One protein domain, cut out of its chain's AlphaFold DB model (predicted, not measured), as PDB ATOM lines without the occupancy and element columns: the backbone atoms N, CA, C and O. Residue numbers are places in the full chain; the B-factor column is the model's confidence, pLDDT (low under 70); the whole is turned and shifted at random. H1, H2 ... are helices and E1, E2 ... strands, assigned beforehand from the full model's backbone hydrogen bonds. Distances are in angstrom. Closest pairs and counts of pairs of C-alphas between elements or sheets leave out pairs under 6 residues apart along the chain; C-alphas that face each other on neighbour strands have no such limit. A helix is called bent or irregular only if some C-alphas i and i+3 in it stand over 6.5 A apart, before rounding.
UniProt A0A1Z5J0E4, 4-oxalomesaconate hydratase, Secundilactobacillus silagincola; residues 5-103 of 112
ATOM      1  N   THR A   5     112.788 131.129 152.850       95.00
ATOM      2  CA  THR A   5     113.904 132.085 152.844       95.00
ATOM      3  C   THR A   5     114.738 131.920 151.574       95.00
ATOM      4  O   THR A   5     114.834 130.819 151.031       95.00
ATOM      5  N   VAL A   6     115.270 133.028 151.040       94.88
ATOM      6  CA  VAL A   6     115.778 133.083 149.652       94.88
ATOM      7  C   VAL A   6     117.264 133.422 149.499       94.88
ATOM      8  O   VAL A   6     117.777 133.384 148.387       94.88
ATOM      9  N   GLU A   7     117.955 133.748 150.591       93.25
ATOM     10  CA  GLU A   7     119.368 134.152 150.581       93.25
ATOM     11  C   GLU A   7     120.128 133.403 151.678       93.25
ATOM     12  O   GLU A   7     120.585 133.968 152.667       93.25
ATOM     13  N   GLU A   8     120.196 132.082 151.533       93.12
ATOM     14  CA  GLU A   8     120.814 131.213 152.528       93.12
ATOM     15  C   GLU A   8     122.130 130.672 151.987       93.12
ATOM     16  O   GLU A   8     122.165 129.842 151.077       93.12
ATOM     17  N   HIS A   9     123.236 131.138 152.558       93.44
ATOM     18  CA  HIS A   9     124.543 130.714 152.086       93.44
ATOM     19  C   HIS A   9     124.844 129.248 152.432       93.44
ATOM     20  O   HIS A   9     124.546 128.749 153.525       93.44
ATOM     21  N   PHE A  10     125.495 128.590 151.481       92.44
ATOM     22  CA  PHE A  10     126.034 127.240 151.540       92.44
ATOM     23  C   PHE A  10     127.486 127.241 151.052       92.44
ATOM     24  O   PHE A  10     127.876 128.032 150.189       92.44
ATOM     25  N   GLU A  11     128.282 126.318 151.582       92.38
ATOM     26  CA  GLU A  11     129.594 125.979 151.042       92.38
ATOM     27  C   GLU A  11     129.742 124.464 150.897       92.38
ATOM     28  O   GLU A  11     129.186 123.687 151.668       92.38
ATOM     29  N   SER A  12     130.558 124.031 149.936       92.75
ATOM     30  CA  SER A  12     130.967 122.632 149.793       92.75
ATOM     31  C   SER A  12     132.460 122.522 150.055       92.75
ATOM     32  O   SER A  12     133.247 123.160 149.360       92.75
ATOM     33  N   ALA A  13     132.859 121.667 151.003       92.44
ATOM     34  CA  ALA A  13     134.269 121.442 151.329       92.44
ATOM     35  C   ALA A  13     135.113 121.097 150.091       92.44
ATOM     36  O   ALA A  13     136.232 121.586 149.938       92.44
ATOM     37  N   LYS A  14     134.550 120.289 149.185       93.94
ATOM     38  CA  LYS A  14     135.205 119.897 147.936       93.94
ATOM     39  C   LYS A  14     135.424 121.098 147.017       93.94
ATOM     40  O   LYS A  14     136.546 121.316 146.574       93.94
ATOM     41  N   ILE A  15     134.385 121.899 146.780       94.00
ATOM     42  CA  ILE A  15     134.487 123.086 145.920       94.00
ATOM     43  C   ILE A  15     135.438 124.110 146.531       94.00
ATOM     44  O   ILE A  15     136.288 124.643 145.828       94.00
ATOM     45  N   THR A  16     135.380 124.330 147.845       91.19
ATOM     46  CA  THR A  16     136.328 125.198 148.553       91.19
ATOM     47  C   THR A  16     137.770 124.713 148.370       91.19
ATOM     48  O   THR A  16     138.671 125.518 148.131       91.19
ATOM     49  N   GLN A  17     138.018 123.402 148.428       90.94
ATOM     50  CA  GLN A  17     139.339 122.830 148.165       90.94
ATOM     51  C   GLN A  17     139.781 123.025 146.706       90.94
ATOM     52  O   GLN A  17     140.935 123.383 146.474       90.94
ATOM     53  N   GLU A  18     138.891 122.824 145.736       92.19
ATOM     54  CA  GLU A  18     139.170 123.015 144.306       92.19
ATOM     55  C   GLU A  18     139.432 124.491 143.966       92.19
ATOM     56  O   GLU A  18     140.387 124.794 143.249       92.19
ATOM     57  N   ILE A  19     138.675 125.423 144.562       89.75
ATOM     58  CA  ILE A  19     138.953 126.865 144.502       89.75
ATOM     59  C   ILE A  19     140.368 127.125 145.026       89.75
ATOM     60  O   ILE A  19     141.184 127.695 144.308       89.75
ATOM     61  N   ASN A  20     140.698 126.651 146.232       87.06
ATOM     62  CA  ASN A  20     142.023 126.850 146.830       87.06
ATOM     63  C   ASN A  20     143.162 126.284 145.963       87.06
ATOM     64  O   ASN A  20     144.236 126.876 145.887       87.06
ATOM     65  N   GLN A  21     142.946 125.161 145.277       88.81
ATOM     66  CA  GLN A  21     143.922 124.610 144.333       88.81
ATOM     67  C   GLN A  21     144.083 125.482 143.081       88.81
ATOM     68  O   GLN A  21     145.200 125.627 142.589       88.81
ATOM     69  N   ALA A  22     142.997 126.083 142.590       87.06
ATOM     70  CA  ALA A  22     143.001 126.936 141.405       87.06
ATOM     71  C   ALA A  22     143.652 128.312 141.633       87.06
ATOM     72  O   ALA A  22     144.388 128.782 140.766       87.06
ATOM     73  N   VAL A  23     143.406 128.962 142.779       78.75
ATOM     74  CA  VAL A  23     144.018 130.268 143.117       78.75
ATOM     75  C   VAL A  23     145.399 130.160 143.763       78.75
ATOM     76  O   VAL A  23     146.138 131.144 143.787       78.75
ATOM     77  N   GLY A  24     145.777 128.991 144.286       72.00
ATOM     78  CA  GLY A  24     146.982 128.832 145.097       72.00
ATOM     79  C   GLY A  24     146.773 129.314 146.538       72.00
ATOM     80  O   GLY A  24     145.699 129.155 147.111       72.00
ATOM     81  N   LYS A  25     147.812 129.883 147.172       55.91
ATOM     82  CA  LYS A  25     147.721 130.399 148.552       55.91
ATOM     83  C   LYS A  25     146.596 131.434 148.588       55.91
ATOM     84  O   LYS A  25     146.750 132.460 147.933       55.91
ATOM     85  N   ALA A  26     145.506 131.109 149.295       56.25
ATOM     86  CA  ALA A  26     144.251 131.857 149.338       56.25
ATOM     87  C   ALA A  26     144.499 133.340 149.075       56.25
ATOM     88  O   ALA A  26     145.188 133.992 149.867       56.25
ATOM     89  N   ALA A  27     144.007 133.839 147.939       52.62
ATOM     90  CA  ALA A  27     144.020 135.259 147.647       52.62
ATOM     91  C   ALA A  27     143.112 135.916 148.685       52.62
ATOM     92  O   ALA A  27     141.921 136.110 148.454       52.62
ATOM     93  N   MET A  28     143.654 136.161 149.881       59.06
ATOM     94  CA  MET A  28     142.950 136.918 150.890       59.06
ATOM     95  C   MET A  28     142.661 138.259 150.232       59.06
ATOM     96  O   MET A  28     143.600 138.899 149.738       59.06
ATOM     97  N   PRO A  29     141.385 138.660 150.160       63.91
ATOM     98  CA  PRO A  29     141.053 139.941 149.581       63.91
ATOM     99  C   PRO A  29     141.844 141.007 150.341       63.91
ATOM    100  O   PRO A  29     142.076 140.881 151.548       63.91
ATOM    101  N   ASN A  30     142.323 142.026 149.628       73.44
ATOM    102  CA  ASN A  30     143.056 143.118 150.255       73.44
ATOM    103  C   ASN A  30     142.063 143.958 151.067       73.44
ATOM    104  O   ASN A  30     141.490 144.927 150.572       73.44
ATOM    105  N   VAL A  31     141.790 143.505 152.284       83.19
ATOM    106  CA  VAL A  31     140.809 144.078 153.197       83.19
ATOM    107  C   VAL A  31     141.520 144.708 154.386       83.19
ATOM    108  O   VAL A  31     142.670 144.386 154.699       83.19
ATOM    109  N   SER A  32     140.845 145.647 155.044       92.50
ATOM    110  CA  SER A  32     141.407 146.315 156.215       92.50
ATOM    111  C   SER A  32     141.632 145.327 157.368       92.50
ATOM    112  O   SER A  32     141.066 144.231 157.396       92.50
ATOM    113  N   LYS A  33     142.447 145.713 158.357       93.00
ATOM    114  CA  LYS A  33     142.687 144.880 159.548       93.00
ATOM    115  C   LYS A  33     141.397 144.605 160.318       93.00
ATOM    116  O   LYS A  33     141.224 143.518 160.858       93.00
ATOM    117  N   GLU A  34     140.493 145.576 160.341       94.56
ATOM    118  CA  GLU A  34     139.187 145.484 160.988       94.56
ATOM    119  C   GLU A  34     138.298 144.470 160.264       94.56
ATOM    120  O   GLU A  34     137.670 143.636 160.911       94.56
ATOM    121  N   MET A  35     138.308 144.476 158.926       89.88
ATOM    122  CA  MET A  35     137.581 143.485 158.134       89.88
ATOM    123  C   MET A  35     138.176 142.081 158.298       89.88
ATOM    124  O   MET A  35     137.423 141.129 158.477       89.88
ATOM    125  N   LEU A  36     139.510 141.936 158.323       88.06
ATOM    126  CA  LEU A  36     140.153 140.652 158.644       88.06
ATOM    127  C   LEU A  36     139.712 140.136 160.017       88.06
ATOM    128  O   LEU A  36     139.388 138.959 160.154       88.06
ATOM    129  N   HIS A  37     139.677 141.011 161.024       91.50
ATOM    130  CA  HIS A  37     139.234 140.641 162.362       91.50
ATOM    131  C   HIS A  37     137.766 140.199 162.373       91.50
ATOM    132  O   HIS A  37     137.462 139.146 162.925       91.50
ATOM    133  N   TYR A  38     136.873 140.948 161.719       91.25
ATOM    134  CA  TYR A  38     135.461 140.580 161.569       91.25
ATOM    135  C   TYR A  38     135.290 139.214 160.890       91.25
ATOM    136  O   TYR A  38     134.561 138.359 161.392       91.25
ATOM    137  N   MET A  39     136.015 138.970 159.793       87.06
ATOM    138  CA  MET A  39     135.976 137.692 159.076       87.06
ATOM    139  C   MET A  39     136.407 136.513 159.956       87.06
ATOM    140  O   MET A  39     135.853 135.429 159.829       87.06
ATOM    141  N   GLN A  40     137.375 136.722 160.851       86.00
ATOM    142  CA  GLN A  40     137.906 135.677 161.730       86.00
ATOM    143  C   GLN A  40     137.042 135.398 162.962       86.00
ATOM    144  O   GLN A  40     137.131 134.308 163.519       86.00
ATOM    145  N   THR A  41     136.264 136.376 163.428       91.56
ATOM    146  CA  THR A  41     135.565 136.278 164.721       91.56
ATOM    147  C   THR A  41     134.049 136.246 164.615       91.56
ATOM    148  O   THR A  41     133.401 135.828 165.571       91.56
ATOM    149  N   THR A  42     133.480 136.708 163.500       90.75
ATOM    150  CA  THR A  42     132.036 136.969 163.397       90.75
ATOM    151  C   THR A  42     131.356 136.211 162.262       90.75
ATOM    152  O   THR A  42     130.165 135.923 162.364       90.75
ATOM    153  N   LEU A  43     132.068 135.885 161.178       87.88
ATOM    154  CA  LEU A  43     131.466 135.115 160.090       87.88
ATOM    155  C   LEU A  43     131.177 133.666 160.520       87.88
ATOM    156  O   LEU A  43     131.890 133.127 161.371       87.88
ATOM    157  N   PRO A  44     130.154 133.018 159.928       89.31
ATOM    158  CA  PRO A  44     129.897 131.602 160.152       89.31
ATOM    159  C   PRO A  44     131.127 130.750 159.834       89.31
ATOM    160  O   PRO A  44     131.861 131.022 158.882       89.31
ATOM    161  N   THR A  45     131.340 129.698 160.622       89.50
ATOM    162  CA  THR A  45     132.435 128.758 160.372       89.50
ATOM    163  C   THR A  45     132.113 127.854 159.175       89.50
ATOM    164  O   THR A  45     130.935 127.676 158.840       89.50
ATOM    165  N   PRO A  46     133.122 127.227 158.543       89.06
ATOM    166  CA  PRO A  46     132.885 126.260 157.475       89.06
ATOM    167  C   PRO A  46     131.929 125.134 157.884       89.06
ATOM    168  O   PRO A  46     131.108 124.714 157.076       89.06
ATOM    169  N   GLU A  47     131.976 124.678 159.139       91.12
ATOM    170  CA  GLU A  47     131.078 123.639 159.654       91.12
ATOM    171  C   GLU A  47     129.606 124.070 159.606       91.12
ATOM    172  O   GLU A  47     128.751 123.265 159.250       91.12
ATOM    173  N   ILE A  48     129.313 125.339 159.915       91.50
ATOM    174  CA  ILE A  48     127.956 125.899 159.825       91.50
ATOM    175  C   ILE A  48     127.533 126.019 158.357       91.50
ATOM    176  O   ILE A  48     126.422 125.645 157.991       91.50
ATOM    177  N   MET A  49     128.426 126.523 157.502       91.56
ATOM    178  CA  MET A  49     128.136 126.776 156.086       91.56
ATOM    179  C   MET A  49     127.938 125.490 155.272       91.56
ATOM    180  O   MET A  49     127.215 125.497 154.276       91.56
ATOM    181  N   GLN A  50     128.565 124.389 155.691       91.56
ATOM    182  CA  GLN A  50     128.510 123.086 155.024       91.56
ATOM    183  C   GLN A  50     127.399 122.172 155.559       91.56
ATOM    184  O   GLN A  50     127.115 121.138 154.951       91.56
ATOM    185  N   ASP A  51     126.763 122.516 156.683       91.69
ATOM    186  CA  ASP A  51     125.682 121.707 157.241       91.69
ATOM    187  C   ASP A  51     124.354 121.921 156.499       91.69
ATOM    188  O   ASP A  51     123.828 123.033 156.392       91.69
ATOM    189  N   VAL A  52     123.780 120.813 156.033       90.00
ATOM    190  CA  VAL A  52     122.447 120.742 155.409       90.00
ATOM    191  C   VAL A  52     121.529 119.723 156.098       90.00
ATOM    192  O   VAL A  52     120.453 119.409 155.594       90.00
ATOM    193  N   THR A  53     121.948 119.174 157.244       88.44
ATOM    194  CA  THR A  53     121.288 118.013 157.867       88.44
ATOM    195  C   THR A  53     121.007 118.147 159.361       88.44
ATOM    196  O   THR A  53     120.129 117.439 159.849       88.44
ATOM    197  N   LYS A  54     121.730 118.999 160.102       90.56
ATOM    198  CA  LYS A  54     121.660 119.053 161.570       90.56
ATOM    199  C   LYS A  54     121.223 120.420 162.082       90.56
ATOM    200  O   LYS A  54     120.028 120.685 162.146       90.56
ATOM    201  N   GLU A  55     122.175 121.270 162.447       92.06
ATOM    202  CA  GLU A  55     121.963 122.582 163.054       92.06
ATOM    203  C   GLU A  55     121.103 123.473 162.155       92.06
ATOM    204  O   GLU A  55     120.210 124.158 162.650       92.06
ATOM    205  N   ARG A  56     121.290 123.397 160.828       92.50
ATOM    206  CA  ARG A  56     120.423 124.103 159.870       92.50
ATOM    207  C   ARG A  56     118.962 123.675 159.999       92.50
ATOM    208  O   ARG A  56     118.077 124.522 160.044       92.50
ATOM    209  N   ILE A  57     118.706 122.373 160.087       91.62
ATOM    210  CA  ILE A  57     117.345 121.831 160.186       91.62
ATOM    211  C   ILE A  57     116.738 122.144 161.549       91.62
ATOM    212  O   ILE A  57     115.608 122.611 161.615       91.62
ATOM    213  N   ALA A  58     117.514 122.011 162.625       92.75
ATOM    214  CA  ALA A  58     117.081 122.406 163.960       92.75
ATOM    215  C   ALA A  58     116.728 123.904 164.032       92.75
ATOM    216  O   ALA A  58     115.772 124.288 164.708       92.75
ATOM    217  N   PHE A  59     117.474 124.756 163.321       94.19
ATOM    218  CA  PHE A  59     117.148 126.171 163.175       94.19
ATOM    219  C   PHE A  59     115.844 126.369 162.394       94.19
ATOM    220  O   PHE A  59     114.971 127.100 162.861       94.19
ATOM    221  N   MET A  60     115.684 125.700 161.248       93.69
ATOM    222  CA  MET A  60     114.453 125.765 160.455       93.69
ATOM    223  C   MET A  60     113.227 125.352 161.277       93.69
ATOM    224  O   MET A  60     112.254 126.100 161.321       93.69
ATOM    225  N   ASP A  61     113.304 124.234 162.003       94.00
ATOM    226  CA  ASP A  61     112.224 123.729 162.860       94.00
ATOM    227  C   ASP A  61     111.876 124.719 163.978       94.00
ATOM    228  O   ASP A  61     110.706 124.997 164.238       94.00
ATOM    229  N   LYS A  62     112.893 125.295 164.635       96.12
ATOM    230  CA  LYS A  62     112.708 126.247 165.741       96.12
ATOM    231  C   LYS A  62     111.982 127.522 165.315       96.12
ATOM    232  O   LYS A  62     111.261 128.102 166.126       96.12
ATOM    233  N   TYR A  63     112.228 127.987 164.094       96.19
ATOM    234  CA  TYR A  63     111.684 129.240 163.571       96.19
ATOM    235  C   TYR A  63     110.568 129.031 162.543       96.19
ATOM    236  O   TYR A  63     110.161 129.993 161.896       96.19
ATOM    237  N   GLU A  64     110.068 127.799 162.418       95.19
ATOM    238  CA  GLU A  64     108.973 127.429 161.516       95.19
ATOM    239  C   GLU A  64     109.262 127.803 160.045       95.19
ATOM    240  O   GLU A  64     108.379 128.231 159.304       95.19
ATOM    241  N   ILE A  65     110.522 127.660 159.614       94.81
ATOM    242  CA  ILE A  65     110.943 127.878 158.225       94.81
ATOM    243  C   ILE A  65     110.663 126.606 157.429       94.81
ATOM    244  O   ILE A  65     111.337 125.594 157.605       94.81
ATOM    245  N   ASP A  66     109.702 126.664 156.511       93.19
ATOM    246  CA  ASP A  66     109.332 125.504 155.703       93.19
ATOM    247  C   ASP A  66     110.407 125.130 154.680       93.19
ATOM    248  O   ASP A  66     110.592 123.946 154.396       93.19
ATOM    249  N   GLN A  67     111.063 126.124 154.067       92.88
ATOM    250  CA  GLN A  67     112.081 125.909 153.034       92.88
ATOM    251  C   GLN A  67     113.165 126.988 153.048       92.88
ATOM    252  O   GLN A  67     112.898 128.162 153.302       92.88
ATOM    253  N   GLN A  68     114.376 126.581 152.677       92.81
ATOM    254  CA  GLN A  68     115.506 127.466 152.424       92.81
ATOM    255  C   GLN A  68     115.984 127.282 150.988       92.81
ATOM    256  O   GLN A  68     116.216 126.154 150.555       92.81
ATOM    257  N   ILE A  69     116.138 128.382 150.262       92.62
ATOM    258  CA  ILE A  69     116.791 128.401 148.957       92.62
ATOM    259  C   ILE A  69     118.277 128.651 149.184       92.62
ATOM    260  O   ILE A  69     118.668 129.730 149.631       92.62
ATOM    261  N   LEU A  70     119.092 127.639 148.893       92.69
ATOM    262  CA  LEU A  70     120.535 127.708 149.102       92.69
ATOM    263  C   LEU A  70     121.267 128.265 147.881       92.69
ATOM    264  O   LEU A  70     120.952 127.913 146.742       92.69
ATOM    265  N   SER A  71     122.307 129.052 148.138       92.00
ATOM    266  CA  SER A  71     123.254 129.548 147.138       92.00
ATOM    267  C   SER A  71     124.685 129.533 147.682       92.00
ATOM    268  O   SER A  71     124.910 129.528 148.894       92.00
ATOM    269  N   TYR A  72     125.682 129.513 146.794       91.50
ATOM    270  CA  TYR A  72     127.072 129.678 147.220       91.50
ATOM    271  C   TYR A  72     127.298 131.101 147.737       91.50
ATOM    272  O   TYR A  72     126.947 132.068 147.064       91.50
ATOM    273  N   GLY A  73     127.901 131.211 148.923       82.62
ATOM    274  CA  GLY A  73     128.278 132.495 149.512       82.62
ATOM    275  C   GLY A  73     129.567 133.076 148.917       82.62
ATOM    276  O   GLY A  73     129.900 132.882 147.749       82.62
ATOM    277  N   ASN A  74     130.344 133.768 149.753       75.50
ATOM    278  CA  ASN A  74     131.566 134.464 149.325       75.50
ATOM    279  C   ASN A  74     132.635 133.536 148.713       75.50
ATOM    280  O   ASN A  74     133.399 133.965 147.844       75.50
ATOM    281  N   SER A  75     132.670 132.265 149.120       74.62
ATOM    282  CA  SER A  75     133.551 131.228 148.566       74.62
ATOM    283  C   SER A  75     132.972 130.623 147.276       74.62
ATOM    284  O   SER A  75     132.762 129.414 147.184       74.62
ATOM    285  N   SER A  76     132.679 131.467 146.279       85.19
ATOM    286  CA  SER A  76     132.089 131.054 144.998       85.19
ATOM    287  C   SER A  76     133.142 130.952 143.882       85.19
ATOM    288  O   SER A  76     133.963 131.866 143.721       85.19
ATOM    289  N   PRO A  77     133.107 129.890 143.051       90.31
ATOM    290  CA  PRO A  77     134.020 129.742 141.918       90.31
ATOM    291  C   PRO A  77     133.817 130.795 140.820       90.31
ATOM    292  O   PRO A  77     134.708 130.978 139.991       90.31
ATOM    293  N   GLN A  78     132.705 131.541 140.840       85.44
ATOM    294  CA  GLN A  78     132.430 132.622 139.886       85.44
ATOM    295  C   GLN A  78     133.479 133.745 139.914       85.44
ATOM    296  O   GLN A  78     133.602 134.503 138.956       85.44
ATOM    297  N   ASN A  79     134.230 133.859 141.013       83.50
ATOM    298  CA  ASN A  79     135.248 134.890 141.206       83.50
ATOM    299  C   ASN A  79     136.603 134.528 140.566       83.50
ATOM    300  O   ASN A  79     137.552 135.307 140.659       83.50
ATOM    301  N   LEU A  80     136.726 133.341 139.964       86.69
ATOM    302  CA  LEU A  80     137.960 132.843 139.353       86.69
ATOM    303  C   LEU A  80     138.113 133.279 137.888       86.69
ATOM    304  O   LEU A  80     137.179 133.783 137.266       86.69
ATOM    305  N   ASP A  81     139.297 133.040 137.311       89.31
ATOM    306  CA  ASP A  81     139.504 133.201 135.866       89.31
ATOM    307  C   ASP A  81     138.470 132.358 135.093       89.31
ATOM    308  O   ASP A  81     138.289 131.180 135.430       89.31
ATOM    309  N   PRO A  82     137.815 132.902 134.048       90.88
ATOM    310  CA  PRO A  82     136.776 132.195 133.299       90.88
ATOM    311  C   PRO A  82     137.178 130.801 132.800       90.88
ATOM    312  O   PRO A  82     136.325 129.919 132.704       90.88
ATOM    313  N   LYS A  83     138.468 130.566 132.519       90.81
ATOM    314  CA  LYS A  83     138.985 129.257 132.082       90.81
ATOM    315  C   LYS A  83     138.828 128.166 133.141       90.81
ATOM    316  O   LYS A  83     138.787 126.992 132.784       90.81
ATOM    317  N   VAL A  84     138.759 128.543 134.417       91.06
ATOM    318  CA  VAL A  84     138.537 127.635 135.551       91.06
ATOM    319  C   VAL A  84     137.110 127.764 136.080       91.06
ATOM    320  O   VAL A  84     136.460 126.752 136.341       91.06
ATOM    321  N   ALA A  85     136.605 128.998 136.188       92.38
ATOM    322  CA  ALA A  85     135.328 129.315 136.817       92.38
ATOM    323  C   ALA A  85     134.156 128.538 136.207       92.38
ATOM    324  O   ALA A  85     133.378 127.952 136.945       92.38
ATOM    325  N   VAL A  86     134.050 128.466 134.872       95.06
ATOM    326  CA  VAL A  86     132.887 127.846 134.204       95.06
ATOM    327  C   VAL A  86     132.708 126.387 134.614       95.06
ATOM    328  O   VAL A  86     131.612 125.983 135.000       95.06
ATOM    329  N   LYS A  87     133.783 125.592 134.557       95.38
ATOM    330  CA  LYS A  87     133.711 124.176 134.926       95.38
ATOM    331  C   LYS A  87     133.455 124.014 136.423       95.38
ATOM    332  O   LYS A  87     132.613 123.212 136.814       95.38
ATOM    333  N   LEU A  88     134.120 124.818 137.247       95.12
ATOM    334  CA  LEU A  88     133.990 124.709 138.693       95.12
ATOM    335  C   LEU A  88     132.616 125.180 139.205       95.12
ATOM    336  O   LEU A  88     132.103 124.610 140.159       95.12
ATOM    337  N   CYS A  89     131.968 126.143 138.540       95.88
ATOM    338  CA  CYS A  89     130.569 126.500 138.792       95.88
ATOM    339  C   CYS A  89     129.618 125.338 138.470       95.88
ATOM    340  O   CYS A  89     128.681 125.091 139.223       95.88
ATOM    341  N   GLN A  90     129.855 124.594 137.381       96.44
ATOM    342  CA  GLN A  90     129.060 123.397 137.075       96.44
ATOM    343  C   GLN A  90     129.226 122.333 138.166       96.44
ATOM    344  O   GLN A  90     128.234 121.797 138.654       96.44
ATOM    345  N   ASP A  91     130.465 122.075 138.590       96.31
ATOM    346  CA  ASP A  91     130.750 121.115 139.660       96.31
ATOM    347  C   ASP A  91     130.140 121.563 140.999       96.31
ATOM    348  O   ASP A  91     129.620 120.738 141.752       96.31
ATOM    349  N   ALA A  92     130.131 122.869 141.269       95.56
ATOM    350  CA  ALA A  92     129.475 123.458 142.430       95.56
ATOM    351  C   ALA A  92     127.954 123.258 142.403       95.56
ATOM    352  O   ALA A  92     127.372 122.821 143.395       95.56
ATOM    353  N   ASN A  93     127.311 123.477 141.257       95.31
ATOM    354  CA  ASN A  93     125.883 123.207 141.093       95.31
ATOM    355  C   ASN A  93     125.558 121.718 141.305       95.31
ATOM    356  O   ASN A  93     124.571 121.391 141.970       95.31
ATOM    357  N   ASP A  94     126.408 120.812 140.813       96.06
ATOM    358  CA  ASP A  94     126.262 119.370 141.036       96.06
ATOM    359  C   ASP A  94     126.423 118.987 142.518       96.06
ATOM    360  O   ASP A  94     125.685 118.132 143.019       96.06
ATOM    361  N   GLU A  95     127.371 119.599 143.239       94.75
ATOM    362  CA  GLU A  95     127.534 119.393 144.684       94.75
ATOM    363  C   GLU A  95     126.341 119.929 145.478       94.75
ATOM    364  O   GLU A  95     125.835 119.230 146.357       94.75
ATOM    365  N   LEU A  96     125.843 121.122 145.155       93.19
ATOM    366  CA  LEU A  96     124.656 121.680 145.798       93.19
ATOM    367  C   LEU A  96     123.430 120.786 145.562       93.19
ATOM    368  O   LEU A  96     122.702 120.457 146.501       93.19
ATOM    369  N   ALA A  97     123.238 120.307 144.330       92.81
ATOM    370  CA  ALA A  97     122.172 119.365 144.004       92.81
ATOM    371  C   ALA A  97     122.306 118.039 144.774       92.81
ATOM    372  O   ALA A  97     121.298 117.460 145.188       92.81
ATOM    373  N   ARG A  98     123.535 117.541 144.990       92.31
ATOM    374  CA  ARG A  98     123.793 116.376 145.853       92.31
ATOM    375  C   ARG A  98     123.434 116.658 147.311       92.31
ATOM    376  O   ARG A  98     122.750 115.834 147.912       92.31
ATOM    377  N   ALA A  99     123.865 117.792 147.857       89.69
ATOM    378  CA  ALA A  99     123.605 118.183 149.240       89.69
ATOM    379  C   ALA A  99     122.096 118.279 149.516       89.69
ATOM    380  O   ALA A  99     121.592 117.640 150.437       89.69
ATOM    381  N   ILE A 100     121.352 118.954 148.638       87.44
ATOM    382  CA  ILE A 100     119.891 119.084 148.720       87.44
ATOM    383  C   ILE A 100     119.177 117.728 148.678       87.44
ATOM    384  O   ILE A 100     118.214 117.511 149.409       87.44
ATOM    385  N   LYS A 101     119.648 116.761 147.880       86.94
ATOM    386  CA  LYS A 101     119.035 115.419 147.841       86.94
ATOM    387  C   LYS A 101     119.090 114.685 149.180       86.94
ATOM    388  O   LYS A 101     118.274 113.792 149.394       86.94
ATOM    389  N   THR A 102     120.023 115.037 150.066       83.00
ATOM    390  CA  THR A 102     120.073 114.464 151.419       83.00
ATOM    391  C   THR A 102     118.951 114.988 152.315       83.00
ATOM    392  O   THR A 102     118.583 114.302 153.267       83.00
ATOM    393  N   ASN A 103     118.364 116.145 151.980       71.50
ATOM    394  CA  ASN A 103     117.206 116.698 152.667       71.50
ATOM    395  C   ASN A 103     116.307 117.568 151.746       71.50
ATOM    396  O   ASN A 103     116.534 118.771 151.599       71.50
TER     397      ASN A 103
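AT A GLANCE: This is residues 5 to 103 of the 112 residues of the protein "4-oxalomesaconate hydratase" of Secundilactobacillus silagincola (UniProt A0A1Z5J0E4). A long helix, H5, lies side by side with H1 and runs on past a short ribbon of two strands, E1 and E2; from H1 the chain swings out in an open arch with H2 at its far side and returns through the small helices H3 and H4. The printed part has 99 residues, in the order E1, H1, H2, H3, H4, E2, H5, and is mostly helix. The sheet, E1 beside E2, is parallel. The whole is only just compact, close to loose, with a radius of gyration of the C-alphas of 14.8 A and spans of 40 by 34 by 19 A.

IN THESE COORDINATES: E1, residues 5 to 10, begins at C-alpha 5 (113.904, 132.085, 152.844) and is 13.1 A long. H1 is residues 13 to 23, 15.5 A; H2 residues 33 to 41, 12.3 A; H3 residues 46 to 50, 5.9 A; H4 residues 55 to 62, 10.3 A. E2, residues 67 to 72, measures 16.5 A. H5, residues 82 to 101, measures 28.4 A and ends at C-alpha 101 (119.035, 115.419, 147.841); it is only just irregular, with C-alphas 83 and 86 6.6 A apart.

HOW THE PARTS SIT: E1 and E2 are parallel at 43 degrees, with N 10 and O 71 within hydrogen-bond range at 2.8 A; with H1 to H4 between them they form a strand-helix-strand unit, two parallel neighbour strands joined through helices. H1 touches H5, Ile 15 and Ala 92 having the closest C-alphas at 6.1 A, at a shallow tilt of 6 degrees, opposite ways. E2 and H5 are near each other, with 11 pairs of C-alphas within 10 A. H3 is close to but not clearly touching H1, the closest C-alphas being Ala 13 and Gln 50 at 7.0 A, and H4, Ile 48 and Glu 55 at 7.6 A. H2 is apart from H1, H3 and H5. Every O i to N i+4 pair is within range in H1, H2, H3 and H4, and 15 of 16 in H5.

THE WHOLE: The C-alphas farthest apart, of Lys 62 and Lys 83, are 42.8 A apart. The printed part has no cut and no long link. Residues 25 to 29 are under pLDDT 70.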